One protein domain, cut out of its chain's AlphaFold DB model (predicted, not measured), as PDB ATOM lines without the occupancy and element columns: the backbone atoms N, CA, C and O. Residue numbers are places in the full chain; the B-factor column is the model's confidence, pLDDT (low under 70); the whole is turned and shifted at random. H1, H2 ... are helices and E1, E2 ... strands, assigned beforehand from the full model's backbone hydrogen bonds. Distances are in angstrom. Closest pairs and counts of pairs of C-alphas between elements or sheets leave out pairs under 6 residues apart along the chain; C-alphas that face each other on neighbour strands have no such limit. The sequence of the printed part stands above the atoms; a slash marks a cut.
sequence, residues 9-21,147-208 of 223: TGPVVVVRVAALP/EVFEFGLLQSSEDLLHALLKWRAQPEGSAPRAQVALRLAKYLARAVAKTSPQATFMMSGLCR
ATOM      1  N   THR A   9     169.130  82.819 110.510       64.00
ATOM      2  CA  THR A   9     169.431  82.073 109.267       64.00
ATOM      3  C   THR A   9     168.657  80.752 109.105       64.00
ATOM      4  O   THR A   9     168.821  80.065 108.098       64.00
ATOM      5  N   GLY A  10     167.787  80.386 110.056       71.19
ATOM      6  CA  GLY A  10     166.990  79.149 110.021       71.19
ATOM      7  C   GLY A  10     165.684  79.227 109.204       71.19
ATOM      8  O   GLY A  10     165.235  80.323 108.848       71.19
ATOM      9  N   PRO A  11     165.022  78.080 108.926       80.06
ATOM     10  CA  PRO A  11     163.770  78.049 108.170       80.06
ATOM     11  C   PRO A  11     162.660  78.842 108.871       80.06
ATOM     12  O   PRO A  11     162.553  78.850 110.100       80.06
ATOM     13  N   VAL A  12     161.820  79.501 108.070       84.62
ATOM     14  CA  VAL A  12     160.652  80.243 108.559       84.62
ATOM     15  C   VAL A  12     159.540  79.259 108.920       84.62
ATOM     16  O   VAL A  12     159.164  78.411 108.114       84.62
ATOM     17  N   VAL A  13     158.993  79.399 110.124       86.88
ATOM     18  CA  VAL A  13     157.891  78.589 110.654       86.88
ATOM     19  C   VAL A  13     156.670  79.481 110.865       86.88
ATOM     20  O   VAL A  13     156.798  80.629 111.284       86.88
ATOM     21  N   VAL A  14     155.472  78.962 110.593       87.94
ATOM     22  CA  VAL A  14     154.210  79.638 110.929       87.94
ATOM     23  C   VAL A  14     153.726  79.136 112.283       87.94
ATOM     24  O   VAL A  14     153.519  77.936 112.461       87.94
ATOM     25  N   VAL A  15     153.484  80.053 113.215       87.94
ATOM     26  CA  VAL A  15     152.893  79.746 114.520       87.94
ATOM     27  C   VAL A  15     151.470  80.279 114.563       87.94
ATOM     28  O   VAL A  15     151.202  81.395 114.120       87.94
ATOM     29  N   ARG A  16     150.554  79.470 115.101       89.94
ATOM     30  CA  ARG A  16     149.168  79.859 115.375       89.94
ATOM     31  C   ARG A  16     148.914  79.807 116.866       89.94
ATOM     32  O   ARG A  16     149.112  78.762 117.482       89.94
ATOM     33  N   VAL A  17     148.444  80.915 117.417       90.00
ATOM     34  CA  VAL A  17     148.180  81.069 118.847       90.00
ATOM     35  C   VAL A  17     146.703  81.378 119.033       90.00
ATOM     36  O   VAL A  17     146.128  82.173 118.288       90.00
ATOM     37  N   ALA A  18     146.074  80.707 119.993       92.25
ATOM     38  CA  ALA A  18     144.709  81.017 120.384       92.25
ATOM     39  C   ALA A  18     144.645  82.424 120.997       92.25
ATOM     40  O   ALA A  18     145.613  82.913 121.575       92.25
ATOM     41  N   ALA A  19     143.511  83.083 120.828       91.19
ATOM     42  CA  ALA A  19     143.356  84.487 121.159       91.19
ATOM     43  C   ALA A  19     143.366  84.817 122.663       91.19
ATOM     44  O   ALA A  19     143.703  85.932 123.061       91.19
ATOM     45  N   LEU A  20     142.973  83.860 123.499       93.12
ATOM     46  CA  LEU A  20     142.861  84.029 124.943       93.12
ATOM     47  C   LEU A  20     143.711  82.991 125.691       93.12
ATOM     48  O   LEU A  20     143.897  81.875 125.201       93.12
ATOM     49  N   PRO A  21     144.223  83.331 126.888       92.81
ATOM     50  CA  PRO A  21     145.043  82.422 127.677       92.81
ATOM     51  C   PRO A  21     144.220  81.253 128.231       92.81
ATOM     52  O   PRO A  21     143.020  81.366 128.478       92.81
ATOM     53  N   GLU A 147     138.420  92.997 124.511       92.81
ATOM     54  CA  GLU A 147     138.283  93.556 123.153       92.81
ATOM     55  C   GLU A 147     138.403  92.474 122.073       92.81
ATOM     56  O   GLU A 147     137.570  92.367 121.175       92.81
ATOM     57  N   VAL A 148     139.390  91.591 122.220       91.19
ATOM     58  CA  VAL A 148     139.590  90.434 121.346       91.19
ATOM     59  C   VAL A 148     138.353  89.563 121.185       91.19
ATOM     60  O   VAL A 148     138.038  89.113 120.076       91.19
ATOM     61  N   PHE A 149     137.670  89.295 122.295       95.00
ATOM     62  CA  PHE A 149     136.515  88.424 122.314       95.00
ATOM     63  C   PHE A 149     135.314  89.116 121.680       95.00
ATOM     64  O   PHE A 149     134.602  88.491 120.890       95.00
ATOM     65  N   GLU A 150     135.130  90.406 121.963       94.69
ATOM     66  CA  GLU A 150     134.073  91.219 121.362       94.69
ATOM     67  C   GLU A 150     134.252  91.354 119.851       94.69
ATOM     68  O   GLU A 150     133.304  91.085 119.112       94.69
ATOM     69  N   PHE A 151     135.465  91.640 119.363       93.19
ATOM     70  CA  PHE A 151     135.753  91.648 117.926       93.19
ATOM     71  C   PHE A 151     135.534  90.274 117.283       93.19
ATOM     72  O   PHE A 151     135.019  90.177 116.164       93.19
ATOM     73  N   GLY A 152     135.873  89.198 117.999       93.50
ATOM     74  CA  GLY A 152     135.688  87.832 117.513       93.50
ATOM     75  C   GLY A 152     134.214  87.466 117.391       93.50
ATOM     76  O   GLY A 152     133.803  86.820 116.419       93.50
ATOM     77  N   LEU A 153     133.402  87.919 118.351       95.44
ATOM     78  CA  LEU A 153     131.953  87.788 118.315       95.44
ATOM     79  C   LEU A 153     131.312  88.678 117.258       95.44
ATOM     80  O   LEU A 153     130.443  88.179 116.552       95.44
ATOM     81  N   LEU A 154     131.753  89.927 117.093       95.31
ATOM     82  CA  LEU A 154     131.247  90.831 116.057       95.31
ATOM     83  C   LEU A 154     131.338  90.184 114.667       95.31
ATOM     84  O   LEU A 154     130.384  90.220 113.900       95.31
ATOM     85  N   GLN A 155     132.453  89.507 114.381       93.38
ATOM     86  CA  GLN A 155     132.671  88.805 113.111       93.38
ATOM     87  C   GLN A 155     131.954  87.448 113.011       93.38
ATOM     88  O   GLN A 155     131.773  86.934 111.910       93.38
ATOM     89  N   SER A 156     131.592  86.825 114.140       94.00
ATOM     90  CA  SER A 156     131.053  85.452 114.162       94.00
ATOM     91  C   SER A 156     129.546  85.367 114.431       94.00
ATOM     92  O   SER A 156     128.907  84.406 114.007       94.00
ATOM     93  N   SER A 157     128.979  86.287 115.216       95.25
ATOM     94  CA  SER A 157     127.564  86.314 115.606       95.25
ATOM     95  C   SER A 157     127.195  87.647 116.275       95.25
ATOM     96  O   SER A 157     127.288  87.781 117.497       95.25
ATOM     97  N   GLU A 158     126.666  88.582 115.489       95.50
ATOM     98  CA  GLU A 158     126.185  89.886 115.968       95.50
ATOM     99  C   GLU A 158     125.090  89.759 117.049       95.50
ATOM    100  O   GLU A 158     125.180  90.381 118.104       95.50
ATOM    101  N   ASP A 159     124.122  88.850 116.877       97.31
ATOM    102  CA  ASP A 159     123.080  88.593 117.888       97.31
ATOM    103  C   ASP A 159     123.643  88.201 119.262       97.31
ATOM    104  O   ASP A 159     123.091  88.556 120.309       97.31
ATOM    105  N   LEU A 160     124.730  87.420 119.277       97.62
ATOM    106  CA  LEU A 160     125.355  86.991 120.524       97.62
ATOM    107  C   LEU A 160     126.142  88.132 121.166       97.62
ATOM    108  O   LEU A 160     126.132  88.236 122.393       97.62
ATOM    109  N   LEU A 161     126.762  88.997 120.357       97.56
ATOM    110  CA  LEU A 161     127.376  90.232 120.835       97.56
ATOM    111  C   LEU A 161     126.322  91.148 121.474       97.56
ATOM    112  O   LEU A 161     126.499  91.566 122.615       97.56
ATOM    113  N   HIS A 162     125.177  91.377 120.825       97.81
ATOM    114  CA  HIS A 162     124.079  92.153 121.415       97.81
ATOM    115  C   HIS A 162     123.571  91.545 122.731       97.81
ATOM    116  O   HIS A 162     123.326  92.265 123.703       97.81
ATOM    117  N   ALA A 163     123.451  90.216 122.805       97.69
ATOM    118  CA  ALA A 163     123.073  89.532 124.040       97.69
ATOM    119  C   ALA A 163     124.123  89.695 125.155       97.69
ATOM    120  O   ALA A 163     123.746  89.877 126.316       97.69
ATOM    121  N   LEU A 164     125.416  89.654 124.812       97.50
ATOM    122  CA  LEU A 164     126.521  89.916 125.734       97.50
ATOM    123  C   LEU A 164     126.478  91.356 126.251       97.50
ATOM    124  O   LEU A 164     126.489  91.552 127.463       97.50
ATOM    125  N   LEU A 165     126.362  92.349 125.366       97.25
ATOM    126  CA  LEU A 165     126.289  93.763 125.746       97.25
ATOM    127  C   LEU A 165     125.089  94.032 126.663       97.25
ATOM    128  O   LEU A 165     125.227  94.672 127.707       97.25
ATOM    129  N   LYS A 166     123.924  93.451 126.347       97.25
ATOM    130  CA  LYS A 166     122.737  93.527 127.210       97.25
ATOM    131  C   LYS A 166     122.980  92.904 128.584       97.25
ATOM    132  O   LYS A 166     122.540  93.462 129.583       97.25
ATOM    133  N   TRP A 167     123.655  91.756 128.650       97.50
ATOM    134  CA  TRP A 167     124.004  91.127 129.925       97.50
ATOM    135  C   TRP A 167     125.022  91.962 130.714       97.50
ATOM    136  O   TRP A 167     124.859  92.145 131.919       97.50
ATOM    137  N   ARG A 168     126.019  92.549 130.040       95.50
ATOM    138  CA  ARG A 168     127.011  93.448 130.647       95.50
ATOM    139  C   ARG A 168     126.398  94.733 131.209       95.50
ATOM    140  O   ARG A 168     126.945  95.264 132.170       95.50
ATOM    141  N   ALA A 169     125.281  95.200 130.656       96.12
ATOM    142  CA  ALA A 169     124.547  96.354 131.172       96.12
ATOM    143  C   ALA A 169     123.718  96.047 132.439       96.12
ATOM    144  O   ALA A 169     123.253  96.968 133.105       96.12
ATOM    145  N   GLN A 170     123.506  94.772 132.786       95.88
ATOM    146  CA  GLN A 170     122.800  94.388 134.014       95.88
ATOM    147  C   GLN A 170     123.720  94.499 135.242       95.88
ATOM    148  O   GLN A 170     124.937  94.403 135.086       95.88
ATOM    149  N   PRO A 171     123.190  94.613 136.473       94.75
ATOM    150  CA  PRO A 171     124.007  94.609 137.688       94.75
ATOM    151  C   PRO A 171     124.943  93.393 137.789       94.75
ATOM    152  O   PRO A 171     124.661  92.324 137.226       94.75
ATOM    153  N   GLU A 172     126.052  93.537 138.520       89.06
ATOM    154  CA  GLU A 172     126.929  92.405 138.838       89.06
ATOM    155  C   GLU A 172     126.133  91.297 139.556       89.06
ATOM    156  O   GLU A 172     125.180  91.563 140.285       89.06
ATOM    157  N   GLY A 173     126.467  90.033 139.289       88.62
ATOM    158  CA  GLY A 173     125.733  88.875 139.813       88.62
ATOM    159  C   GLY A 173     124.481  88.492 139.014       88.62
ATOM    160  O   GLY A 173     123.972  87.386 139.187       88.62
ATOM    161  N   SER A 174     124.019  89.334 138.081       93.12
ATOM    162  CA  SER A 174     122.943  88.956 137.155       93.12
ATOM    163  C   SER A 174     123.388  87.809 136.247       93.12
ATOM    164  O   SER A 174     124.479  87.850 135.671       93.12
ATOM    165  N   ALA A 175     122.533  86.803 136.068       94.75
ATOM    166  CA  ALA A 175     122.777  85.696 135.148       94.75
ATOM    167  C   ALA A 175     122.096  85.952 133.791       94.75
ATOM    168  O   ALA A 175     120.941  86.385 133.756       94.75
ATOM    169  N   PRO A 176     122.751  85.635 132.661       96.44
ATOM    170  CA  PRO A 176     122.103  85.705 131.365       96.44
ATOM    171  C   PRO A 176     121.179  84.492 131.193       96.44
ATOM    172  O   PRO A 176     121.199  83.534 131.971       96.44
ATOM    173  N   ARG A 177     120.393  84.480 130.112       96.31
ATOM    174  CA  ARG A 177     119.662  83.266 129.711       96.31
ATOM    175  C   ARG A 177     120.649  82.104 129.535       96.31
ATOM    176  O   ARG A 177     121.716  82.290 128.952       96.31
ATOM    177  N   ALA A 178     120.268  80.899 129.960       95.56
ATOM    178  CA  ALA A 178     121.149  79.725 129.945       95.56
ATOM    179  C   ALA A 178     121.769  79.446 128.561       95.56
ATOM    180  O   ALA A 178     122.961  79.168 128.453       95.56
ATOM    181  N   GLN A 179     120.986  79.600 127.489       97.25
ATOM    182  CA  GLN A 179     121.474  79.431 126.119       97.25
ATOM    183  C   GLN A 179     122.540  80.471 125.732       97.25
ATOM    184  O   GLN A 179     123.472  80.142 125.002       97.25
ATOM    185  N   VAL A 180     122.432  81.712 126.221       97.56
ATOM    186  CA  VAL A 180     123.440  82.759 125.988       97.56
ATOM    187  C   VAL A 180     124.731  82.400 126.719       97.56
ATOM    188  O   VAL A 180     125.777  82.371 126.076       97.56
ATOM    189  N   ALA A 181     124.659  82.024 128.005       97.31
ATOM    190  CA  ALA A 181     125.829  81.562 128.764       97.31
ATOM    191  C   ALA A 181     126.548  80.405 128.054       97.31
ATOM    192  O   ALA A 181     127.758  80.453 127.855       97.31
ATOM    193  N   LEU A 182     125.795  79.393 127.609       97.38
ATOM    194  CA  LEU A 182     126.352  78.228 126.922       97.38
ATOM    195  C   LEU A 182     127.036  78.604 125.599       97.38
ATOM    196  O   LEU A 182     128.125  78.112 125.299       97.38
ATOM    197  N   ARG A 183     126.415  79.480 124.798       98.00
ATOM    198  CA  ARG A 183     127.002  79.951 123.535       98.00
ATOM    199  C   ARG A 183     128.268  80.772 123.777       98.00
ATOM    200  O   ARG A 183     129.253  80.543 123.080       98.00
ATOM    201  N   LEU A 184     128.263  81.673 124.761       97.88
ATOM    202  CA  LEU A 184     129.447  82.451 125.142       97.88
ATOM    203  C   LEU A 184     130.577  81.536 125.620       97.88
ATOM    204  O   LEU A 184     131.689  81.648 125.113       97.88
ATOM    205  N   ALA A 185     130.289  80.567 126.491       97.62
ATOM    206  CA  ALA A 185     131.273  79.589 126.956       97.62
ATOM    207  C   ALA A 185     131.874  78.769 125.799       97.62
ATOM    208  O   ALA A 185     133.078  78.524 125.768       97.62
ATOM    209  N   LYS A 186     131.067  78.398 124.793       97.12
ATOM    210  CA  LYS A 186     131.557  77.713 123.583       97.12
ATOM    211  C   LYS A 186     132.515  78.587 122.769       97.12
ATOM    212  O   LYS A 186     133.528  78.084 122.281       97.12
ATOM    213  N   TYR A 187     132.200  79.871 122.599       96.81
ATOM    214  CA  TYR A 187     133.097  80.810 121.921       96.81
ATOM    215  C   TYR A 187     134.365  81.069 122.736       96.81
ATOM    216  O   TYR A 187     135.444  81.100 122.152       96.81
ATOM    217  N   LEU A 188     134.268  81.147 124.067       96.94
ATOM    218  CA  LEU A 188     135.423  81.273 124.956       96.94
ATOM    219  C   LEU A 188     136.349  80.062 124.830       96.94
ATOM    220  O   LEU A 188     137.538  80.216 124.573       96.94
ATOM    221  N   ALA A 189     135.797  78.849 124.885       96.19
ATOM    222  CA  ALA A 189     136.562  77.626 124.663       96.19
ATOM    223  C   ALA A 189     137.249  77.607 123.296       96.19
ATOM    224  O   ALA A 189     138.387  77.152 123.182       96.19
ATOM    225  N   ARG A 190     136.601  78.145 122.257       94.75
ATOM    226  CA  ARG A 190     137.232  78.291 120.946       94.75
ATOM    227  C   ARG A 190     138.396  79.282 120.978       94.75
ATOM    228  O   ARG A 190     139.461  78.941 120.477       94.75
ATOM    229  N   ALA A 191     138.184  80.459 121.560       94.50
ATOM    230  CA  ALA A 191     139.179  81.521 121.677       94.50
ATOM    231  C   ALA A 191     140.411  81.104 122.489       94.50
ATOM    232  O   ALA A 191     141.479  81.670 122.294       94.50
ATOM    233  N   VAL A 192     140.267  80.120 123.378       95.31
ATOM    234  CA  VAL A 192     141.343  79.637 124.253       95.31
ATOM    235  C   VAL A 192     142.034  78.386 123.710       95.31
ATOM    236  O   VAL A 192     143.254  78.276 123.769       95.31
ATOM    237  N   ALA A 193     141.277  77.412 123.199       93.12
ATOM    238  CA  ALA A 193     141.813  76.084 122.895       93.12
ATOM    239  C   ALA A 193     141.947  75.787 121.396       93.12
ATOM    240  O   ALA A 193     142.548  74.776 121.027       93.12
ATOM    241  N   LYS A 194     141.377  76.617 120.508       90.69
ATOM    242  CA  LYS A 194     141.329  76.308 119.075       90.69
ATOM    243  C   LYS A 194     142.222  77.233 118.255       90.69
ATOM    244  O   LYS A 194     141.916  78.397 118.048       90.69
ATOM    245  N   THR A 195     143.254  76.654 117.650       89.81
ATOM    246  CA  THR A 195     144.189  77.343 116.739       89.81
ATOM    247  C   THR A 195     143.761  77.286 115.264       89.81
ATOM    248  O   THR A 195     144.546  77.575 114.359       89.81
ATOM    249  N   SER A 196     142.506  76.916 114.983       86.38
ATOM    250  CA  SER A 196     141.947  76.971 113.626       86.38
ATOM    251  C   SER A 196     141.575  78.411 113.251       86.38
ATOM    252  O   SER A 196     140.965  79.073 114.095       86.38
ATOM    253  N   PRO A 197     141.785  78.855 112.000       83.69
ATOM    254  CA  PRO A 197     141.328  80.168 111.548       83.69
ATOM    255  C   PRO A 197     139.817  80.353 111.755       83.69
ATOM    256  O   PRO A 197     139.012  79.594 111.216       83.69
ATOM    257  N   GLN A 198     139.435  81.329 112.578       79.81
ATOM    258  CA  GLN A 198     138.078  81.874 112.656       79.81
ATOM    259  C   GLN A 198     138.133  83.229 113.359       79.81
ATOM    260  O   GLN A 198     138.418  83.270 114.556       79.81
ATOM    261  N   ALA A 199     137.770  84.293 112.641       81.69
ATOM    262  CA  ALA A 199     137.742  85.658 113.166       81.69
ATOM    263  C   ALA A 199     139.050  86.020 113.907       81.69
ATOM    264  O   ALA A 199     140.110  85.453 113.637       81.69
ATOM    265  N   THR A 200     138.967  86.926 114.879       84.56
ATOM    266  CA  THR A 200     140.066  87.284 115.789       84.56
ATOM    267  C   THR A 200     140.301  86.255 116.898       84.56
ATOM    268  O   THR A 200     141.072  86.522 117.807       84.56
ATOM    269  N   PHE A 201     139.701  85.055 116.848       88.12
ATOM    270  CA  PHE A 201     139.929  84.017 117.866       88.12
ATOM    271  C   PHE A 201     141.264  83.269 117.718       88.12
ATOM    272  O   PHE A 201     141.554  82.362 118.501       88.12
ATOM    273  N   MET A 202     142.082  83.637 116.731       88.62
ATOM    274  CA  MET A 202     143.405  83.068 116.506       88.62
ATOM    275  C   MET A 202     144.317  84.101 115.843       88.62
ATOM    276  O   MET A 202     143.890  84.831 114.949       88.62
ATOM    277  N   MET A 203     145.584  84.121 116.249       85.75
ATOM    278  CA  MET A 203     146.637  84.934 115.644       85.75
ATOM    279  C   MET A 203     147.646  84.033 114.939       85.75
ATOM    280  O   MET A 203     148.035  82.993 115.472       85.75
ATOM    281  N   SER A 204     148.089  84.436 113.751       88.19
ATOM    282  CA  SER A 204     149.179  83.774 113.033       88.19
ATOM    283  C   SER A 204     150.395  84.690 112.979       88.19
ATOM    284  O   SER A 204     150.259  85.879 112.703       88.19
ATOM    285  N   GLY A 205     151.575  84.133 113.220       85.94
ATOM    286  CA  GLY A 205     152.845  84.845 113.141       85.94
ATOM    287  C   GLY A 205     153.897  84.019 112.415       85.94
ATOM    288  O   GLY A 205     153.821  82.789 112.376       85.94
ATOM    289  N   LEU A 206     154.874  84.706 111.829       86.31
ATOM    290  CA  LEU A 206     156.078  84.081 111.298       86.31
ATOM    291  C   LEU A 206     157.145  84.073 112.388       86.31
ATOM    292  O   LEU A 206     157.405  85.091 113.027       86.31
ATOM    293  N   CYS A 207     157.769  82.921 112.576       83.00
ATOM    294  CA  CYS A 207     158.854  82.708 113.517       83.00
ATOM    295  C   CYS A 207     160.057  82.113 112.783       83.00
ATOM    296  O   CYS A 207     159.938  81.570 111.684       83.00
ATOM    297  N   ARG A 208     161.226  82.210 113.408       82.81
ATOM    298  CA  ARG A 208     162.454  81.550 112.963       82.81
ATOM    299  C   ARG A 208     163.078  80.828 114.144       82.81
ATOM    300  O   ARG A 208     162.848  81.205 115.292       82.81
TER     301      ARG A 208
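What this domain is: This is residues 9 to 21 and 147 to 208 of the 223 residues of an uncharacterized protein of Micromonospora yangpuensis (UniProt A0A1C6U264). A ribbon of two strands, E1 and E2, makes a long arm at one end, and a small head of three helices makes the other. In the head, the helical hairpin H1 and H2 packs on H3, whose residues 189 to 193 lie where the ribbon begins; the loop of residues 169 to 174 sticks out at the far end. The printed part has 75 residues, with E1, H1, H2, H3 and E2 along the chain, a mixed class of helices and strands. The sheet, in the order E1 - E2, is antiparallel. The whole is loose, with a radius of gyration of the C-alphas of 15.5 A and spans of 55 by 19 by 18 A.

Where its parts are: E1, residues 12 to 18, begins at C-alpha 12 (160.652, 80.243, 108.559) and is 19.9 A long. H1, residues 147 to 156, measures 14.1 A, and H2, residues 158 to 168, 15.1 A. H3, residues 178 to 193, is 22.1 A long. E2, residues 202 to 208, 19.4 A long, ends at C-alpha 208 (162.454, 81.550, 112.963).

How they stand to each other: E1 and E2 are antiparallel at 153 degrees, with N 13 and O 207 within hydrogen-bond range at 2.8 A. The closest C-alphas of E1 and H3, Ala 18 and Val 192, are 5.3 A apart. H1 and H2 touch at Leu 153 and Leu 161, whose C-alphas are 5.8 A apart, a steep tilt of 36 degrees, only just, opposite ways. H2 touches residues 180 to 184 of H3, about perpendicular at 74 degrees; the closest C-alphas, Ala 163 and Val 180, are 7.1 A apart. H1 only just touches H3, with 3 pairs of C-alphas within 8 A, the closest Phe 149 and Ala 191 at 7.4 A. In H1, H2 and H3 every O i to N i+4 pair is within hydrogen-bond range.

The domain as a whole: Residues 22 to 146 are not printed, and C-alphas 21 and 147 are 13.8 A apart across this cut. Of the links that are printed whole, none is long. Mean pLDDT of the printed part is 91.8; residue 9 is under 70.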